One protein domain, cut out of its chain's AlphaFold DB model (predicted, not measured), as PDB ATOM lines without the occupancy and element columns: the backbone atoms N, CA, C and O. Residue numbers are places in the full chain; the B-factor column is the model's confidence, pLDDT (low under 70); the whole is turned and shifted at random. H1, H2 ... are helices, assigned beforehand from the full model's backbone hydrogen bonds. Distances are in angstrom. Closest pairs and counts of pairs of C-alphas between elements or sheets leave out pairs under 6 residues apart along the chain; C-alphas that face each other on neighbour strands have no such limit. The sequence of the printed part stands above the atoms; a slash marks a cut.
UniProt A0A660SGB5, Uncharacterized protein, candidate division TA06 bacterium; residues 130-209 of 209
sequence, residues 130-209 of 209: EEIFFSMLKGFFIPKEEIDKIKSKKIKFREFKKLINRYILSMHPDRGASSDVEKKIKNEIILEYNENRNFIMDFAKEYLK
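Overview. This is residues 130 to 209 of the 209 residues of an uncharacterized protein of candidate division TA06 bacterium (UniProt A0A660SGB5). H4, the longest helix, and H5 meet at a corner in a V, H3 spans its open side, and the hairpin H1 and H2 covers one side of this triangle. The printed part has 80 residues with five named helices, H1 to H5 in order; the class is all helix. It is compact but elongated, with radius of gyration of the C-alphas 12.8 A and spans 39 by 22 by 19 A.

Along the chain. H4, residues 180 to 195, begins at (-13.942, 6.970, -10.275) and is 22.6 A long. H3 is residues 157 to 169, H1 130 to 139, H2 144 to 151, and H5 197 to 207, ending at (-33.812, -22.959, -16.102).

Arrangement. H4 and H3 form a hairpin; residues 168 to 169 of H3 alone touch H4, the closest C-alphas, of Ile 168 and Ile 190, being 6.3 A apart. H1 and H2 touch, closest at the C-alphas of Leu 137 and Ile 147, 7.4 A. Every O i to N i+4 pair is within hydrogen-bond range in H1, H2, H4 and H5, 8 of 9 in H3.

Size, cuts and confidence. The printed part has no cut; residues 169 to 186 are under 70 in pLDDT.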
ATOM      1  N   GLU A 130     -24.662 -24.362 -15.334       89.81
ATOM      2  CA  GLU A 130     -25.326 -23.872 -14.124       89.81
ATOM      3  C   GLU A 130     -24.342 -23.172 -13.170       89.81
ATOM      4  O   GLU A 130     -24.636 -22.096 -12.638       89.81
ATOM      5  N   GLU A 131     -23.160 -23.750 -12.959       87.38
ATOM      6  CA  GLU A 131     -22.112 -23.140 -12.137       87.38
ATOM      7  C   GLU A 131     -21.596 -21.845 -12.755       87.38
ATOM      8  O   GLU A 131     -21.424 -20.860 -12.031       87.38
ATOM      9  N   ILE A 132     -21.404 -21.822 -14.077       85.12
ATOM     10  CA  ILE A 132     -20.999 -20.625 -14.824       85.12
ATOM     11  C   ILE A 132     -22.064 -19.535 -14.662       85.12
ATOM     12  O   ILE A 132     -21.751 -18.423 -14.229       85.12
ATOM     13  N   PHE A 133     -23.335 -19.870 -14.892       88.44
ATOM     14  CA  PHE A 133     -24.463 -18.953 -14.745       88.44
ATOM     15  C   PHE A 133     -24.537 -18.340 -13.339       88.44
ATOM     16  O   PHE A 133     -24.582 -17.117 -13.188       88.44
ATOM     17  N   PHE A 134     -24.499 -19.157 -12.283       85.31
ATOM     18  CA  PHE A 134     -24.560 -18.637 -10.915       85.31
ATOM     19  C   PHE A 134     -23.283 -17.924 -10.472       85.31
ATOM     20  O   PHE A 134     -23.357 -17.071  -9.585       85.31
ATOM     21  N   SER A 135     -22.129 -18.246 -11.059       77.31
ATOM     22  CA  SER A 135     -20.892 -17.493 -10.848       77.31
ATOM     23  C   SER A 135     -21.011 -16.084 -11.424       77.31
ATOM     24  O   SER A 135     -20.741 -15.123 -10.706       77.31
ATOM     25  N   MET A 136     -21.517 -15.944 -12.654       79.88
ATOM     26  CA  MET A 136     -21.753 -14.639 -13.284       79.88
ATOM     27  C   MET A 136     -22.726 -13.783 -12.466       79.88
ATOM     28  O   MET A 136     -22.431 -12.635 -12.151       79.88
ATOM     29  N   LEU A 137     -23.855 -14.349 -12.014       77.56
ATOM     30  CA  LEU A 137     -24.812 -13.594 -11.188       77.56
ATOM     31  C   LEU A 137     -24.192 -13.069  -9.880       77.56
ATOM     32  O   LEU A 137     -24.549 -11.978  -9.432       77.56
ATOM     33  N   LYS A 138     -23.268 -13.825  -9.271       77.00
ATOM     34  CA  LYS A 138     -22.502 -13.357  -8.107       77.00
ATOM     35  C   LYS A 138     -21.515 -12.254  -8.487       77.00
ATOM     36  O   LYS A 138     -21.420 -11.283  -7.742       77.00
ATOM     37  N   GLY A 139     -20.824 -12.392  -9.621       71.06
ATOM     38  CA  GLY A 139     -19.913 -11.378 -10.168       71.06
ATOM     39  C   GLY A 139     -20.611 -10.042 -10.432       71.06
ATOM     40  O   GLY A 139     -20.068  -8.986 -10.134       71.06
ATOM     41  N   PHE A 140     -21.883 -10.078 -10.832       75.62
ATOM     42  CA  PHE A 140     -22.717  -8.883 -10.997       75.62
ATOM     43  C   PHE A 140     -23.298  -8.327  -9.686       75.62
ATOM     44  O   PHE A 140     -24.212  -7.499  -9.714       75.62
ATOM     45  N   PHE A 141     -22.816  -8.793  -8.531       74.19
ATOM     46  CA  PHE A 141     -23.247  -8.356  -7.201       74.19
ATOM     47  C   PHE A 141     -24.760  -8.488  -6.955       74.19
ATOM     48  O   PHE A 141     -25.350  -7.727  -6.179       74.19
ATOM     49  N   ILE A 142     -25.414  -9.476  -7.578       73.31
ATOM     50  CA  ILE A 142     -26.808  -9.788  -7.254       73.31
ATOM     51  C   ILE A 142     -26.857 -10.356  -5.826       73.31
ATOM     52  O   ILE A 142     -26.113 -11.293  -5.519       73.31
ATOM     53  N   PRO A 143     -27.738  -9.840  -4.944       79.94
ATOM     54  CA  PRO A 143     -27.837 -10.321  -3.572       79.94
ATOM     55  C   PRO A 143     -28.095 -11.824  -3.502       79.94
ATOM     56  O   PRO A 143     -28.880 -12.378  -4.279       79.94
ATOM     57  N   LYS A 144     -27.474 -12.483  -2.521       80.62
ATOM     58  CA  LYS A 144     -27.590 -13.931  -2.319       80.62
ATOM     59  C   LYS A 144     -29.045 -14.376  -2.192       80.62
ATOM     60  O   LYS A 144     -29.415 -15.392  -2.762       80.62
ATOM     61  N   GLU A 145     -29.884 -13.587  -1.528       83.75
ATOM     62  CA  GLU A 145     -31.307 -13.879  -1.350       83.75
ATOM     63  C   GLU A 145     -32.057 -13.932  -2.686       83.75
ATOM     64  O   GLU A 145     -32.987 -14.719  -2.853       83.75
ATOM     65  N   GLU A 146     -31.665 -13.096  -3.647       82.94
ATOM     66  CA  GLU A 146     -32.239 -13.092  -4.990       82.94
ATOM     67  C   GLU A 146     -31.694 -14.260  -5.828       82.94
ATOM     68  O   GLU A 146     -32.458 -14.916  -6.539       82.94
ATOM     69  N   ILE A 147     -30.409 -14.603  -5.678       83.88
ATOM     70  CA  ILE A 147     -29.820 -15.809  -6.283       83.88
ATOM     71  C   ILE A 147     -30.503 -17.079  -5.756       83.88
ATOM     72  O   ILE A 147     -30.845 -17.967  -6.536       83.88
ATOM     73  N   ASP A 148     -30.774 -17.156  -4.457       89.31
ATOM     74  CA  ASP A 148     -31.449 -18.296  -3.833       89.31
ATOM     75  C   ASP A 148     -32.896 -18.439  -4.333       89.31
ATOM     76  O   ASP A 148     -33.393 -19.556  -4.516       89.31
ATOM     77  N   LYS A 149     -33.581 -17.327  -4.629       90.56
ATOM     78  CA  LYS A 149     -34.899 -17.349  -5.289       90.56
ATOM     79  C   LYS A 149     -34.828 -17.893  -6.717       90.56
ATOM     80  O   LYS A 149     -35.738 -18.623  -7.110       90.56
ATOM     81  N   ILE A 150     -33.772 -17.567  -7.470       88.62
ATOM     82  CA  ILE A 150     -33.526 -18.113  -8.815       88.62
ATOM     83  C   ILE A 150     -33.276 -19.619  -8.719       88.62
ATOM     84  O   ILE A 150     -34.002 -20.384  -9.347       88.62
ATOM     85  N   LYS A 151     -32.336 -20.049  -7.865       91.19
ATOM     86  CA  LYS A 151     -32.016 -21.470  -7.621       91.19
ATOM     87  C   LYS A 151     -33.234 -22.291  -7.221       91.19
ATOM     88  O   LYS A 151     -33.453 -23.386  -7.718       91.19
ATOM     89  N   SER A 152     -34.057 -21.747  -6.327       92.06
ATOM     90  CA  SER A 152     -35.279 -22.413  -5.866       92.06
ATOM     91  C   SER A 152     -36.462 -22.288  -6.832       92.06
ATOM     92  O   SER A 152     -37.564 -22.707  -6.480       92.06
ATOM     93  N   LYS A 153     -36.262 -21.694  -8.021       91.12
ATOM     94  CA  LYS A 153     -37.298 -21.425  -9.035       91.12
ATOM     95  C   LYS A 153     -38.541 -20.726  -8.467       91.12
ATOM     96  O   LYS A 153     -39.653 -20.878  -8.967       91.12
ATOM     97  N   LYS A 154     -38.363 -19.934  -7.404       89.31
ATOM     98  CA  LYS A 154     -39.440 -19.175  -6.742       89.31
ATOM     99  C   LYS A 154     -39.821 -17.904  -7.493       89.31
ATOM    100  O   LYS A 154     -40.777 -17.240  -7.099       89.31
ATOM    101  N   ILE A 155     -39.079 -17.560  -8.543       84.12
ATOM    102  CA  ILE A 155     -39.369 -16.430  -9.421       84.12
ATOM    103  C   ILE A 155     -39.581 -16.904 -10.853       84.12
ATOM    104  O   ILE A 155     -38.993 -17.888 -11.298       84.12
ATOM    105  N   LYS A 156     -40.393 -16.161 -11.600       88.88
ATOM    106  CA  LYS A 156     -40.601 -16.398 -13.033       88.88
ATOM    107  C   LYS A 156     -39.524 -15.697 -13.857       88.88
ATOM    108  O   LYS A 156     -39.002 -14.657 -13.456       88.88
ATOM    109  N   PHE A 157     -39.297 -16.148 -15.092       86.56
ATOM    110  CA  PHE A 157     -38.369 -15.485 -16.024       86.56
ATOM    111  C   PHE A 157     -38.657 -13.979 -16.217       86.56
ATOM    112  O   PHE A 157     -37.750 -13.160 -16.359       86.56
ATOM    113  N   ARG A 158     -39.932 -13.563 -16.153       80.31
ATOM    114  CA  ARG A 158     -40.305 -12.136 -16.190       80.31
ATOM    115  C   ARG A 158     -39.759 -11.348 -14.993       80.31
ATOM    116  O   ARG A 158     -39.429 -10.175 -15.143       80.31
ATOM    117  N   GLU A 159     -39.713 -11.956 -13.816       76.38
ATOM    118  CA  GLU A 159     -39.186 -11.346 -12.591       76.38
ATOM    119  C   GLU A 159     -37.659 -11.338 -12.602       76.38
ATOM    120  O   GLU A 159     -37.068 -10.319 -12.259       76.38
ATOM    121  N   PHE A 160     -37.037 -12.394 -13.132       83.88
ATOM    122  CA  PHE A 160     -35.602 -12.420 -13.411       83.88
ATOM    123  C   PHE A 160     -35.169 -11.247 -14.311       83.88
ATOM    124  O   PHE A 160     -34.250 -10.510 -13.966       83.88
ATOM    125  N   LYS A 161     -35.894 -10.964 -15.405       80.44
ATOM    126  CA  LYS A 161     -35.607  -9.784 -16.252       80.44
ATOM    127  C   LYS A 161     -35.659  -8.461 -15.482       80.44
ATOM    128  O   LYS A 161     -34.858  -7.566 -15.737       80.44
ATOM    129  N   LYS A 162     -36.608  -8.318 -14.548       80.06
ATOM    130  CA  LYS A 162     -36.714  -7.113 -13.706       80.06
ATOM    131  C   LYS A 162     -35.536  -6.995 -12.743       80.06
ATOM    132  O   LYS A 162     -35.084  -5.882 -12.497       80.06
ATOM    133  N   LEU A 163     -35.064  -8.119 -12.211       76.56
ATOM    134  CA  LEU A 163     -33.899  -8.197 -11.336       76.56
ATOM    135  C   LEU A 163     -32.638  -7.768 -12.093       76.56
ATOM    136  O   LEU A 163     -31.976  -6.837 -11.650       76.56
ATOM    137  N   ILE A 164     -32.375  -8.337 -13.272       78.56
ATOM    138  CA  ILE A 164     -31.239  -7.939 -14.120       78.56
ATOM    139  C   ILE A 164     -31.277  -6.441 -14.431       78.56
ATOM    140  O   ILE A 164     -30.277  -5.742 -14.283       78.56
ATOM    141  N   ASN A 165     -32.448  -5.905 -14.782       72.00
ATOM    142  CA  ASN A 165     -32.569  -4.475 -15.049       72.00
ATOM    143  C   ASN A 165     -32.274  -3.608 -13.810       72.00
ATOM    144  O   ASN A 165     -31.708  -2.531 -13.941       72.00
ATOM    145  N   ARG A 166     -32.658  -4.069 -12.614       71.62
ATOM    146  CA  ARG A 166     -32.468  -3.354 -11.341       71.62
ATOM    147  C   ARG A 166     -31.037  -3.427 -10.807       71.62
ATOM    148  O   ARG A 166     -30.597  -2.497 -10.139       71.62
ATOM    149  N   TYR A 167     -30.354  -4.547 -11.002       70.62
ATOM    150  CA  TYR A 167     -29.042  -4.768 -10.394       70.62
ATOM    151  C   TYR A 167     -27.895  -4.587 -11.372       70.62
ATOM    152  O   TYR A 167     -26.805  -4.300 -10.923       70.62
ATOM    153  N   ILE A 168     -28.127  -4.693 -12.678       71.00
ATOM    154  CA  ILE A 168     -27.057  -4.601 -13.676       71.00
ATOM    155  C   ILE A 168     -27.287  -3.378 -14.555       71.00
ATOM    156  O   ILE A 168     -26.534  -2.412 -14.510       71.00
ATOM    157  N   LEU A 169     -28.393  -3.347 -15.299       63.28
ATOM    158  CA  LEU A 169     -28.598  -2.308 -16.316       63.28
ATOM    159  C   LEU A 169     -28.898  -0.919 -15.738       63.28
ATOM    160  O   LEU A 169     -28.687   0.085 -16.413       63.28
ATOM    161  N   SER A 170     -29.379  -0.831 -14.495       60.34
ATOM    162  CA  SER A 170     -29.541   0.457 -13.816       60.34
ATOM    163  C   SER A 170     -28.287   0.941 -13.088       60.34
ATOM    164  O   SER A 170     -28.323   2.055 -12.557       60.34
ATOM    165  N   MET A 171     -27.186   0.174 -13.082       61.25
ATOM    166  CA  MET A 171     -25.876   0.609 -12.572       61.25
ATOM    167  C   MET A 171     -25.188   1.575 -13.547       61.25
ATOM    168  O   MET A 171     -24.046   1.379 -13.937       61.25
ATOM    169  N   HIS A 172     -25.868   2.653 -13.941       58.44
ATOM    170  CA  HIS A 172     -25.227   3.682 -14.753       58.44
ATOM    171  C   HIS A 172     -23.994   4.215 -13.997       58.44
ATOM    172  O   HIS A 172     -24.154   4.622 -12.840       58.44
ATOM    173  N   PRO A 173     -22.799   4.257 -14.614       54.66
ATOM    174  CA  PRO A 173     -21.552   4.623 -13.936       54.66
ATOM    175  C   PRO A 173     -21.670   5.974 -13.227       54.66
ATOM    176  O   PRO A 173     -21.298   6.104 -12.070       54.66
ATOM    177  N   ASP A 174     -22.312   6.960 -13.854       50.69
ATOM    178  CA  ASP A 174     -22.481   8.294 -13.259       50.69
ATOM    179  C   ASP A 174     -23.625   8.442 -12.241       50.69
ATOM    180  O   ASP A 174     -23.787   9.510 -11.648       50.69
ATOM    181  N   ARG A 175     -24.444   7.409 -12.003       48.59
ATOM    182  CA  ARG A 175     -25.546   7.493 -11.033       48.59
ATOM    183  C   ARG A 175     -25.108   6.987  -9.665       48.59
ATOM    184  O   ARG A 175     -24.871   5.796  -9.463       48.59
ATOM    185  N   GLY A 176     -25.046   7.916  -8.711       45.91
ATOM    186  CA  GLY A 176     -24.749   7.619  -7.310       45.91
ATOM    187  C   GLY A 176     -23.316   7.156  -7.047       45.91
ATOM    188  O   GLY A 176     -23.040   6.748  -5.926       45.91
ATOM    189  N   ALA A 177     -22.424   7.210  -8.046       52.38
ATOM    190  CA  ALA A 177     -21.018   6.892  -7.853       52.38
ATOM    191  C   ALA A 177     -20.306   8.020  -7.109       52.38
ATOM    192  O   ALA A 177     -20.396   9.191  -7.481       52.38
ATOM    193  N   SER A 178     -19.605   7.641  -6.048       56.34
ATOM    194  CA  SER A 178     -18.876   8.551  -5.164       56.34
ATOM    195  C   SER A 178     -17.376   8.625  -5.474       56.34
ATOM    196  O   SER A 178     -16.683   9.467  -4.903       56.34
ATOM    197  N   SER A 179     -16.882   7.769  -6.378       66.06
ATOM    198  CA  SER A 179     -15.486   7.714  -6.825       66.06
ATOM    199  C   SER A 179     -15.356   7.167  -8.252       66.06
ATOM    200  O   SER A 179     -16.227   6.435  -8.725       66.06
ATOM    201  N   ASP A 180     -14.244   7.476  -8.925       65.19
ATOM    202  CA  ASP A 180     -13.942   6.970 -10.275       65.19
ATOM    203  C   ASP A 180     -13.745   5.447 -10.307       65.19
ATOM    204  O   ASP A 180     -14.102   4.792 -11.284       65.19
ATOM    205  N   VAL A 181     -13.276   4.859  -9.203       65.56
ATOM    206  CA  VAL A 181     -13.177   3.401  -9.025       65.56
ATOM    207  C   VAL A 181     -14.559   2.748  -9.075       65.56
ATOM    208  O   VAL A 181     -14.760   1.757  -9.771       65.56
ATOM    209  N   GLU A 182     -15.547   3.333  -8.392       55.81
ATOM    210  CA  GLU A 182     -16.922   2.825  -8.411       55.81
ATOM    211  C   GLU A 182     -17.526   2.893  -9.825       55.81
ATOM    212  O   GLU A 182     -18.309   2.026 -10.208       55.81
ATOM    213  N   LYS A 183     -17.137   3.897 -10.624       63.06
ATOM    214  CA  LYS A 183     -17.547   4.002 -12.031       63.06
ATOM    215  C   LYS A 183     -16.917   2.915 -12.901       63.06
ATOM    216  O   LYS A 183     -17.636   2.333 -13.711       63.06
ATOM    217  N   LYS A 184     -15.619   2.633 -12.729       69.44
ATOM    218  CA  LYS A 184     -14.908   1.569 -13.463       69.44
ATOM    219  C   LYS A 184     -15.543   0.199 -13.211       69.44
ATOM    220  O   LYS A 184     -15.966  -0.440 -14.165       69.44
ATOM    221  N   ILE A 185     -15.765  -0.161 -11.945       66.81
ATOM    222  CA  ILE A 185     -16.399  -1.438 -11.567       66.81
ATOM    223  C   ILE A 185     -17.813  -1.562 -12.160       66.81
ATOM    224  O   ILE A 185     -18.174  -2.595 -12.719       66.81
ATOM    225  N   LYS A 186     -18.633  -0.503 -12.078       67.38
ATOM    226  CA  LYS A 186     -19.979  -0.508 -12.682       67.38
ATOM    227  C   LYS A 186     -19.929  -0.689 -14.202       67.38
ATOM    228  O   LYS A 186     -20.782  -1.383 -14.752       67.38
ATOM    229  N   ASN A 187     -18.950  -0.080 -14.870       71.25
ATOM    230  CA  ASN A 187     -18.756  -0.238 -16.309       71.25
ATOM    231  C   ASN A 187     -18.334  -1.659 -16.679       71.25
ATOM    232  O   ASN A 187     -18.925  -2.224 -17.593       71.25
ATOM    233  N   GLU A 188     -17.382  -2.248 -15.956       75.69
ATOM    234  CA  GLU A 188     -16.940  -3.632 -16.165       75.69
ATOM    235  C   GLU A 188     -18.104  -4.618 -16.024       75.69
ATOM    236  O   GLU A 188     -18.350  -5.402 -16.934       75.69
ATOM    237  N   ILE A 189     -18.913  -4.491 -14.966       71.44
ATOM    238  CA  ILE A 189     -20.112  -5.321 -14.758       71.44
ATOM    239  C   ILE A 189     -21.094  -5.204 -15.934       71.44
ATOM    240  O   ILE A 189     -21.678  -6.198 -16.368       71.44
ATOM    241  N   ILE A 190     -21.315  -3.990 -16.452       73.31
ATOM    242  CA  ILE A 190     -22.209  -3.769 -17.598       73.31
ATOM    243  C   ILE A 190     -21.627  -4.380 -18.878       73.31
ATOM    244  O   ILE A 190     -22.384  -4.963 -19.658       73.31
ATOM    245  N   LEU A 191     -20.321  -4.232 -19.110       78.25
ATOM    246  CA  LEU A 191     -19.630  -4.789 -20.273       78.25
ATOM    247  C   LEU A 191     -19.672  -6.319 -20.249       78.25
ATOM    248  O   LEU A 191     -20.212  -6.916 -21.180       78.25
ATOM    249  N   GLU A 192     -19.246  -6.930 -19.146       78.12
ATOM    250  CA  GLU A 192     -19.239  -8.383 -18.961       78.12
ATOM    251  C   GLU A 192     -20.653  -8.970 -19.092       78.12
ATOM    252  O   GLU A 192     -20.867  -9.987 -19.759       78.12
ATOM    253  N   TYR A 193     -21.668  -8.303 -18.527       78.75
ATOM    254  CA  TYR A 193     -23.056  -8.713 -18.728       78.75
ATOM    255  C   TYR A 193     -23.478  -8.635 -20.200       78.75
ATOM    256  O   TYR A 193     -24.204  -9.514 -20.663       78.75
ATOM    257  N   ASN A 194     -23.087  -7.591 -20.936       73.56
ATOM    258  CA  ASN A 194     -23.471  -7.432 -22.340       73.56
ATOM    259  C   ASN A 194     -22.815  -8.486 -23.237       73.56
ATOM    260  O   ASN A 194     -23.498  -9.021 -24.112       73.56
ATOM    261  N   GLU A 195     -21.549  -8.819 -22.988       82.50
ATOM    262  CA  GLU A 195     -20.821  -9.897 -23.672       82.50
ATOM    263  C   GLU A 195     -21.496 -11.256 -23.443       82.50
ATOM    264  O   GLU A 195     -21.707 -12.024 -24.381       82.50
ATOM    265  N   ASN A 196     -21.948 -11.512 -22.212       81.62
ATOM    266  CA  ASN A 196     -22.550 -12.786 -21.811       81.62
ATOM    267  C   ASN A 196     -24.089 -12.788 -21.844       81.62
ATOM    268  O   ASN A 196     -24.742 -13.740 -21.403       81.62
ATOM    269  N   ARG A 197     -24.714 -11.728 -22.371       80.94
ATOM    270  CA  ARG A 197     -26.159 -11.475 -22.239       80.94
ATOM    271  C   ARG A 197     -27.019 -12.602 -22.792       80.94
ATOM    272  O   ARG A 197     -28.044 -12.931 -22.193       80.94
ATOM    273  N   ASN A 198     -26.642 -13.136 -23.952       79.81
ATOM    274  CA  ASN A 198     -27.413 -14.178 -24.627       79.81
ATOM    275  C   ASN A 198     -27.408 -15.460 -23.795       79.81
ATOM    276  O   ASN A 198     -28.480 -15.951 -23.452       79.81
ATOM    277  N   PHE A 199     -26.227 -15.900 -23.351       87.69
ATOM    278  CA  PHE A 199     -26.081 -17.036 -22.441       87.69
ATOM    279  C   PHE A 199     -26.940 -16.866 -21.181       87.69
ATOM    280  O   PHE A 199     -27.784 -17.710 -20.887       87.69
ATOM    281  N   ILE A 200     -26.815 -15.732 -20.482       82.06
ATOM    282  CA  ILE A 200     -27.562 -15.465 -19.241       82.06
ATOM    283  C   ILE A 200     -29.078 -15.507 -19.480       82.06
ATOM    284  O   ILE A 200     -29.824 -16.073 -18.678       82.06
ATOM    285  N   MET A 201     -29.560 -14.885 -20.558       84.25
ATOM    286  CA  MET A 201     -30.993 -14.790 -20.843       84.25
ATOM    287  C   MET A 201     -31.590 -16.113 -21.308       84.25
ATOM    288  O   MET A 201     -32.694 -16.450 -20.873       84.25
ATOM    289  N   ASP A 202     -30.889 -16.845 -22.166       82.62
ATOM    290  CA  ASP A 202     -31.361 -18.116 -22.706       82.62
ATOM    291  C   ASP A 202     -31.305 -19.211 -21.641       82.62
ATOM    292  O   ASP A 202     -32.320 -19.877 -21.409       82.62
ATOM    293  N   PHE A 203     -30.205 -19.288 -20.883       91.44
ATOM    294  CA  PHE A 203     -30.087 -20.204 -19.752       91.44
ATOM    295  C   PHE A 203     -31.160 -19.919 -18.698       91.44
ATOM    296  O   PHE A 203     -31.897 -20.818 -18.304       91.44
ATOM    297  N   ALA A 204     -31.346 -18.659 -18.284       86.06
ATOM    298  CA  ALA A 204     -32.382 -18.321 -17.306       86.06
ATOM    299  C   ALA A 204     -33.801 -18.610 -17.818       86.06
ATOM    300  O   ALA A 204     -34.677 -18.982 -17.032       86.06
ATOM    301  N   LYS A 205     -34.056 -18.429 -19.122       90.06
ATOM    302  CA  LYS A 205     -35.351 -18.749 -19.734       90.06
ATOM    303  C   LYS A 205     -35.633 -20.239 -19.665       90.06
ATOM    304  O   LYS A 205     -36.785 -20.598 -19.466       90.06
ATOM    305  N   GLU A 206     -34.628 -21.079 -19.868       91.25
ATOM    306  CA  GLU A 206     -34.764 -22.529 -19.794       91.25
ATOM    307  C   GLU A 206     -34.823 -23.032 -18.352       91.25
ATOM    308  O   GLU A 206     -35.747 -23.761 -17.998       91.25
ATOM    309  N   TYR A 207     -33.910 -22.569 -17.504       89.94
ATOM    310  CA  TYR A 207     -33.812 -22.959 -16.102       89.94
ATOM    311  C   TYR A 207     -35.090 -22.645 -15.309       89.94
ATOM    312  O   TYR A 207     -35.503 -23.437 -14.460       89.94
ATOM    313  N   LEU A 208     -35.731 -21.503 -15.595       88.00
ATOM    314  CA  LEU A 208     -36.942 -21.018 -14.915       88.00
ATOM    315  C   LEU A 208     -38.259 -21.358 -15.644       88.00
ATOM    316  O   LEU A 208     -39.289 -20.759 -15.311       88.00
ATOM    317  N   LYS A 209     -38.241 -22.246 -16.649       82.56
ATOM    318  CA  LYS A 209     -39.472 -22.897 -17.141       82.56
ATOM    319  C   LYS A 209     -40.092 -23.747 -16.035       82.56
ATOM    320  O   LYS A 209     -41.338 -23.708 -15.949       82.56
TER     321      LYS A 209